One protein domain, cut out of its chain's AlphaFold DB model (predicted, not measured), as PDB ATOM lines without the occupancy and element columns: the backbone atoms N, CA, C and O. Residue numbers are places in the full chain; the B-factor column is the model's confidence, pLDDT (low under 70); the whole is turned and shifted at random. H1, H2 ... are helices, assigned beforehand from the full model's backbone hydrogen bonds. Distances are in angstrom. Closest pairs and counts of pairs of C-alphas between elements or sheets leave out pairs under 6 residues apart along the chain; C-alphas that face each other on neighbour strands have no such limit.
ATOM      1  N   ASN A 331       5.573 -10.151   7.375       85.62
ATOM      2  CA  ASN A 331       6.588 -10.337   8.404       85.62
ATOM      3  C   ASN A 331       7.795  -9.419   8.178       85.62
ATOM      4  O   ASN A 331       7.950  -8.857   7.096       85.62
ATOM      5  N   GLY A 332       8.625  -9.261   9.207       80.75
ATOM      6  CA  GLY A 332       9.828  -8.433   9.189       80.75
ATOM      7  C   GLY A 332       9.725  -7.189  10.072       80.75
ATOM      8  O   GLY A 332       8.813  -7.039  10.888       80.75
ATOM      9  N   GLU A 333      10.690  -6.286   9.911       82.62
ATOM     10  CA  GLU A 333      10.876  -5.120  10.785       82.62
ATOM     11  C   GLU A 333       9.690  -4.147  10.763       82.62
ATOM     12  O   GLU A 333       9.323  -3.607  11.803       82.62
ATOM     13  N   GLU A 334       9.026  -3.972   9.614       86.94
ATOM     14  CA  GLU A 334       7.839  -3.109   9.505       86.94
ATOM     15  C   GLU A 334       6.678  -3.609  10.376       86.94
ATOM     16  O   GLU A 334       5.954  -2.820  10.986       86.94
ATOM     17  N   VAL A 335       6.520  -4.929  10.479       86.69
ATOM     18  CA  VAL A 335       5.506  -5.541  11.338       86.69
ATOM     19  C   VAL A 335       5.906  -5.438  12.804       86.69
ATOM     20  O   VAL A 335       5.059  -5.133  13.638       86.69
ATOM     21  N   ALA A 336       7.181  -5.658  13.126       82.38
ATOM     22  CA  ALA A 336       7.686  -5.516  14.489       82.38
ATOM     23  C   ALA A 336       7.488  -4.080  15.007       82.38
ATOM     24  O   ALA A 336       7.034  -3.858  16.135       82.38
ATOM     25  N   TRP A 337       7.747  -3.097  14.146       89.81
ATOM     26  CA  TRP A 337       7.475  -1.697  14.432       89.81
ATOM     27  C   TRP A 337       5.982  -1.452  14.651       89.81
ATOM     28  O   TRP A 337       5.608  -0.858  15.660       89.81
ATOM     29  N   LEU A 338       5.117  -1.953  13.759       90.75
ATOM     30  CA  LEU A 338       3.667  -1.797  13.903       90.75
ATOM     31  C   LEU A 338       3.168  -2.389  15.222       90.75
ATOM     32  O   LEU A 338       2.371  -1.766  15.911       90.75
ATOM     33  N   GLN A 339       3.640  -3.580  15.581       91.81
ATOM     34  CA  GLN A 339       3.281  -4.219  16.841       91.81
ATOM     35  C   GLN A 339       3.719  -3.368  18.031       91.81
ATOM     36  O   GLN A 339       2.911  -3.114  18.915       91.81
ATOM     37  N   SER A 340       4.953  -2.855  18.010       85.38
ATOM     38  CA  SER A 340       5.457  -1.938  19.039       85.38
ATOM     39  C   SER A 340       4.580  -0.692  19.150       85.38
ATOM     40  O   SER A 340       4.187  -0.317  20.248       85.38
ATOM     41  N   PHE A 341       4.224  -0.079  18.020       90.75
ATOM     42  CA  PHE A 341       3.334   1.076  17.985       90.75
ATOM     43  C   PHE A 341       1.970   0.759  18.604       90.75
ATOM     44  O   PHE A 341       1.510   1.500  19.462       90.75
ATOM     45  N   LEU A 342       1.338  -0.348  18.208       89.38
ATOM     46  CA  LEU A 342       0.016  -0.739  18.703       89.38
ATOM     47  C   LEU A 342       0.027  -1.029  20.203       89.38
ATOM     48  O   LEU A 342      -0.895  -0.620  20.898       89.38
ATOM     49  N   ILE A 343       1.088  -1.674  20.695       81.75
ATOM     50  CA  ILE A 343       1.319  -1.903  22.125       81.75
ATOM     51  C   ILE A 343       1.345  -0.575  22.887       81.75
ATOM     52  O   ILE A 343       0.672  -0.439  23.901       81.75
ATOM     53  N   HIS A 344       2.084   0.416  22.383       82.50
ATOM     54  CA  HIS A 344       2.182   1.729  23.025       82.50
ATOM     55  C   HIS A 344       0.913   2.570  22.868       82.50
ATOM     56  O   HIS A 344       0.600   3.368  23.744       82.50
ATOM     57  N   ALA A 345       0.195   2.415  21.754       83.62
ATOM     58  CA  ALA A 345      -1.054   3.122  21.510       83.62
ATOM     59  C   ALA A 345      -2.167   2.676  22.471       83.62
ATOM     60  O   ALA A 345      -3.103   3.442  22.676       83.62
ATOM     61  N   ASP A 346      -2.070   1.454  23.014       79.19
ATOM     62  CA  ASP A 346      -2.997   0.864  23.989       79.19
ATOM     63  C   ASP A 346      -4.481   1.111  23.650       79.19
ATOM     64  O   ASP A 346      -5.306   1.460  24.492       79.19
ATOM     65  N   ALA A 347      -4.827   0.974  22.368       73.19
ATOM     66  CA  ALA A 347      -6.141   1.368  21.861       73.19
ATOM     67  C   ALA A 347      -7.281   0.423  22.294       73.19
ATOM     68  O   ALA A 347      -8.451   0.736  22.072       73.19
ATOM     69  N   GLY A 348      -6.957  -0.732  22.881       65.94
ATOM     70  CA  GLY A 348      -7.935  -1.738  23.274       65.94
ATOM     71  C   GLY A 348      -7.319  -3.025  23.816       65.94
ATOM     72  O   GLY A 348      -6.116  -3.131  24.066       65.94
ATOM     73  N   ILE A 349      -8.172  -4.027  24.024       47.25
ATOM     74  CA  ILE A 349      -7.798  -5.292  24.666       47.25
ATOM     75  C   ILE A 349      -6.788  -6.091  23.831       47.25
ATOM     76  O   ILE A 349      -5.931  -6.777  24.390       47.25
ATOM     77  N   HIS A 350      -6.831  -5.983  22.499       69.88
ATOM     78  CA  HIS A 350      -5.900  -6.698  21.630       69.88
ATOM     79  C   HIS A 350      -4.526  -6.025  21.601       69.88
ATOM     80  O   HIS A 350      -3.527  -6.732  21.481       69.88
ATOM     81  N   ALA A 351      -4.446  -4.700  21.763       68.62
ATOM     82  CA  ALA A 351      -3.174  -3.998  21.968       68.62
ATOM     83  C   ALA A 351      -2.460  -4.465  23.251       68.62
ATOM     84  O   ALA A 351      -1.262  -4.754  23.227       68.62
ATOM     85  N   ARG A 352      -3.207  -4.657  24.346       70.56
ATOM     86  CA  ARG A 352      -2.684  -5.196  25.617       70.56
ATOM     87  C   ARG A 352      -2.261  -6.651  25.496       70.56
ATOM     88  O   ARG A 352      -1.162  -7.021  25.900       70.56
ATOM     89  N   ALA A 353      -3.088  -7.476  24.859       48.69
ATOM     90  CA  ALA A 353      -2.729  -8.860  24.566       48.69
ATOM     91  C   ALA A 353      -1.480  -8.950  23.665       48.69
ATOM     92  O   ALA A 353      -0.651  -9.845  23.845       48.69
ATOM     93  N   LEU A 354      -1.301  -8.006  22.734       63.72
ATOM     94  CA  LEU A 354      -0.093  -7.890  21.915       63.72
ATOM     95  C   LEU A 354       1.134  -7.495  22.748       63.72
ATOM     96  O   LEU A 354       2.219  -8.006  22.481       63.72
ATOM     97  N   ALA A 355       0.966  -6.671  23.786       67.25
ATOM     98  CA  ALA A 355       2.038  -6.292  24.709       67.25
ATOM     99  C   ALA A 355       2.580  -7.507  25.468       67.25
ATOM    100  O   ALA A 355       3.791  -7.690  25.569       67.25
ATOM    101  N   HIS A 356       1.680  -8.380  25.926       55.19
ATOM    102  CA  HIS A 356       2.042  -9.637  26.582       55.19
ATOM    103  C   HIS A 356       2.658 -10.660  25.623       55.19
ATOM    104  O   HIS A 356       3.602 -11.356  25.991       55.19
ATOM    105  N   ALA A 357       2.140 -10.757  24.395       52.09
ATOM    106  CA  ALA A 357       2.689 -11.650  23.372       52.09
ATOM    107  C   ALA A 357       4.093 -11.225  22.907       52.09
ATOM    108  O   ALA A 357       4.863 -12.055  22.422       52.09
ATOM    109  N   GLY A 358       4.419  -9.941  23.063       61.34
ATOM    110  CA  GLY A 358       5.671  -9.356  22.622       61.34
ATOM    111  C   GLY A 358       5.715  -9.106  21.116       61.34
ATOM    112  O   GLY A 358       4.874  -9.544  20.326       61.34
ATOM    113  N   VAL A 359       6.738  -8.361  20.712       78.44
ATOM    114  CA  VAL A 359       6.972  -7.997  19.317       78.44
ATOM    115  C   VAL A 359       7.612  -9.184  18.599       78.44
ATOM    116  O   VAL A 359       8.762  -9.531  18.854       78.44
ATOM    117  N   THR A 360       6.861  -9.819  17.702       77.25
ATOM    118  CA  THR A 360       7.296 -11.025  16.976       77.25
ATOM    119  C   THR A 360       7.794 -10.729  15.569       77.25
ATOM    120  O   THR A 360       8.466 -11.559  14.963       77.25
ATOM    121  N   GLY A 361       7.420  -9.575  15.010       75.19
ATOM    122  CA  GLY A 361       7.661  -9.261  13.606       75.19
ATOM    123  C   GLY A 361       6.808 -10.080  12.635       75.19
ATOM    124  O   GLY A 361       7.094 -10.066  11.444       75.19
ATOM    125  N   TYR A 362       5.765 -10.778  13.100       75.81
ATOM    126  CA  TYR A 362       4.821 -11.517  12.254       75.81
ATOM    127  C   TYR A 362       3.393 -10.980  12.393       75.81
ATOM    128  O   TYR A 362       2.844 -10.895  13.491       75.81
ATOM    129  N   PHE A 363       2.768 -10.638  11.266       80.56
ATOM    130  CA  PHE A 363       1.454 -10.015  11.233       80.56
ATOM    131  C   PHE A 363       0.410 -11.126  11.238       80.56
ATOM    132  O   PHE A 363      -0.009 -11.640  10.200       80.56
ATOM    133  N   GLY A 364       0.013 -11.518  12.445       61.06
ATOM    134  CA  GLY A 364      -1.052 -12.485  12.678       61.06
ATOM    135  C   GLY A 364      -2.394 -11.824  12.989       61.06
ATOM    136  O   GLY A 364      -2.563 -10.605  12.919       61.06
ATOM    137  N   HIS A 365      -3.355 -12.645  13.407       62.53
ATOM    138  CA  HIS A 365      -4.688 -12.179  13.798       62.53
ATOM    139  C   HIS A 365      -4.665 -11.211  14.989       62.53
ATOM    140  O   HIS A 365      -5.453 -10.274  15.013       62.53
ATOM    141  N   LEU A 366      -3.734 -11.372  15.936       65.00
ATOM    142  CA  LEU A 366      -3.608 -10.448  17.066       65.00
ATOM    143  C   LEU A 366      -3.187  -9.043  16.617       65.00
ATOM    144  O   LEU A 366      -3.798  -8.061  17.019       65.00
ATOM    145  N   THR A 367      -2.200  -8.946  15.719       81.56
ATOM    146  CA  THR A 367      -1.781  -7.668  15.119       81.56
ATOM    147  C   THR A 367      -2.896  -7.057  14.273       81.56
ATOM    148  O   THR A 367      -3.118  -5.853  14.353       81.56
ATOM    149  N   LYS A 368      -3.649  -7.879  13.525       84.00
ATOM    150  CA  LYS A 368      -4.839  -7.429  12.786       84.00
ATOM    151  C   LYS A 368      -5.879  -6.807  13.722       84.00
ATOM    152  O   LYS A 368      -6.352  -5.709  13.448       84.00
ATOM    153  N   ASN A 369      -6.237  -7.497  14.802       64.81
ATOM    154  CA  ASN A 369      -7.286  -7.047  15.715       64.81
ATOM    155  C   ASN A 369      -6.850  -5.804  16.499       64.81
ATOM    156  O   ASN A 369      -7.602  -4.838  16.552       64.81
ATOM    157  N   ALA A 370      -5.610  -5.769  16.997       76.56
ATOM    158  CA  ALA A 370      -5.045  -4.574  17.626       76.56
ATOM    159  C   ALA A 370      -5.022  -3.377  16.657       76.56
ATOM    160  O   ALA A 370      -5.315  -2.245  17.038       76.56
ATOM    161  N   LEU A 371      -4.738  -3.618  15.370       90.56
ATOM    162  CA  LEU A 371      -4.799  -2.571  14.355       90.56
ATOM    163  C   LEU A 371      -6.231  -2.103  14.075       90.56
ATOM    164  O   LEU A 371      -6.443  -0.913  13.849       90.56
ATOM    165  N   ALA A 372      -7.206  -3.011  14.082       72.12
ATOM    166  CA  ALA A 372      -8.614  -2.669  13.920       72.12
ATOM    167  C   ALA A 372      -9.116  -1.799  15.087       72.12
ATOM    168  O   ALA A 372      -9.775  -0.791  14.843       72.12
ATOM    169  N   GLU A 373      -8.745  -2.134  16.327       72.75
ATOM    170  CA  GLU A 373      -9.030  -1.313  17.515       72.75
ATOM    171  C   GLU A 373      -8.452   0.093  17.365       72.75
ATOM    172  O   GLU A 373      -9.168   1.082  17.519       72.75
ATOM    173  N   TYR A 374      -7.177   0.183  16.981       87.94
ATOM    174  CA  TYR A 374      -6.534   1.464  16.731       87.94
ATOM    175  C   TYR A 374      -7.269   2.269  15.653       87.94
ATOM    176  O   TYR A 374      -7.630   3.416  15.891       87.94
ATOM    177  N   GLN A 375      -7.549   1.666  14.489       89.44
ATOM    178  CA  GLN A 375      -8.273   2.310  13.385       89.44
ATOM    179  C   GLN A 375      -9.633   2.850  13.821       89.44
ATOM    180  O   GLN A 375      -9.979   3.978  13.468       89.44
ATOM    181  N   LEU A 376     -10.383   2.066  14.594       76.69
ATOM    182  CA  LEU A 376     -11.666   2.483  15.141       76.69
ATOM    183  C   LEU A 376     -11.499   3.686  16.080       76.69
ATOM    184  O   LEU A 376     -12.231   4.665  15.936       76.69
ATOM    185  N   ALA A 377     -10.512   3.643  16.979       77.56
ATOM    186  CA  ALA A 377     -10.236   4.705  17.948       77.56
ATOM    187  C   ALA A 377      -9.891   6.049  17.285       77.56
ATOM    188  O   ALA A 377     -10.273   7.104  17.788       77.56
ATOM    189  N   ILE A 378      -9.222   6.020  16.128       83.31
ATOM    190  CA  ILE A 378      -8.870   7.223  15.358       83.31
ATOM    191  C   ILE A 378      -9.872   7.561  14.240       83.31
ATOM    192  O   ILE A 378      -9.620   8.454  13.431       83.31
ATOM    193  N   GLY A 379     -11.005   6.854  14.164       80.44
ATOM    194  CA  GLY A 379     -12.085   7.147  13.218       80.44
ATOM    195  C   GLY A 379     -11.843   6.706  11.767       80.44
ATOM    196  O   GLY A 379     -12.536   7.181  10.867       80.44
ATOM    197  N   ILE A 380     -10.900   5.796  11.508       81.19
ATOM    198  CA  ILE A 380     -10.721   5.180  10.185       81.19
ATOM    199  C   ILE A 380     -11.796   4.116   9.968       81.19
ATOM    200  O   ILE A 380     -11.933   3.181  10.754       81.19
ATOM    201  N   GLN A 381     -12.523   4.228   8.855       70.25
ATOM    202  CA  GLN A 381     -13.568   3.284   8.465       70.25
ATOM    203  C   GLN A 381     -13.353   2.773   7.027       70.25
ATOM    204  O   GLN A 381     -13.086   3.583   6.136       70.25
ATOM    205  N   PRO A 382     -13.492   1.456   6.772       74.56
ATOM    206  CA  PRO A 382     -13.730   0.400   7.760       74.56
ATOM    207  C   PRO A 382     -12.473   0.093   8.598       74.56
ATOM    208  O   PRO A 382     -11.362   0.037   8.061       74.56
ATOM    209  N   SER A 383     -12.652  -0.181   9.895       80.00
ATOM    210  CA  SER A 383     -11.601  -0.653  10.816       80.00
ATOM    211  C   SER A 383     -11.242  -2.122  10.544       80.00
ATOM    212  O   SER A 383     -11.519  -3.031  11.323       80.00
ATOM    213  N   SER A 384     -10.692  -2.371   9.358       75.00
ATOM    214  CA  SER A 384     -10.467  -3.708   8.795       75.00
ATOM    215  C   SER A 384      -9.290  -4.475   9.413       75.00
ATOM    216  O   SER A 384      -9.126  -5.670   9.141       75.00
ATOM    217  N   GLY A 385      -8.444  -3.804  10.200       80.62
ATOM    218  CA  GLY A 385      -7.196  -4.366  10.715       80.62
ATOM    219  C   GLY A 385      -6.134  -4.576   9.632       80.62
ATOM    220  O   GLY A 385      -5.160  -5.293   9.844       80.62
ATOM    221  N   TYR A 386      -6.324  -3.977   8.456       89.38
ATOM    222  CA  TYR A 386      -5.350  -3.939   7.371       89.38
ATOM    223  C   TYR A 386      -4.562  -2.629   7.416       89.38
ATOM    224  O   TYR A 386      -5.138  -1.538   7.482       89.38
ATOM    225  N   PHE A 387      -3.236  -2.718   7.359       91.50
ATOM    226  CA  PHE A 387      -2.371  -1.550   7.291       91.50
ATOM    227  C   PHE A 387      -2.267  -1.087   5.839       91.50
ATOM    228  O   PHE A 387      -1.354  -1.475   5.118       91.50
TER     229      PHE A 387
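Overview. This is residues 331 to 387 of the 401 residues of the protein "Peptidase M23B" of Parcubacteria group bacterium Gr01-1014_70 (UniProt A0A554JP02). Three helices, H1, H2 and H3, pack together as a small triangle, each touching the other two and crossing them at a steep tilt. After H3, the tail of residues 378 to 387 folds back alongside that helix. The printed part has 57 residues with three named helices, H1, H2 and H3 in chain order, and no named strand; the class is all helix. It is compact and rounded, with a radius of gyration of the C-alphas of 9.9 A and spans of 26 by 19 by 16 A.

Arrangement. H1, residues 333 to 345, touches H3, residues 365 to 377, at a steep tilt of 50 degrees, and the two run the same way. Their closest C-alphas, those of Gln 339 and Thr 367, are 6.4 A apart. H1 also touches H2, residues 349 to 357, at a steep tilt of 55 degrees, opposite ways; the closest C-alphas, of Ile 343 and Ala 351, are 5.0 A apart. H2 and H3 form a helical hairpin: they touch and run opposite ways at a steep tilt of 39 degrees, with the closest C-alphas, of His 350 and Ala 370, 4.6 A apart. The helix packing is mostly crossed, with 0 of the 3 touching pairs at a shallow tilt. In H1, H2 and H3 every O i to N i+4 pair is within hydrogen-bond range.

Along the chain. H1 begins at C-alpha 333 (10.876, -5.120, 10.785) and measures 18.0 A from first to last C-alpha. H2 begins at C-alpha 349 (-7.798, -5.292, 24.666) and measures 12.3 A. H3 measures 18.3 A and ends at C-alpha 377 (-10.236, 4.705, 17.948).

Size, cuts and confidence. The two C-alphas farthest apart, of Gly 332 and Gly 379, are 27.2 A apart. The printed part has no cut. The link from H1 to H2 is tight, and that from H2 to H3 is short. Mean pLDDT of the printed part is 76.7; residues 348 to 351, 353 to 358, 364 to 366 and 369 are under 70.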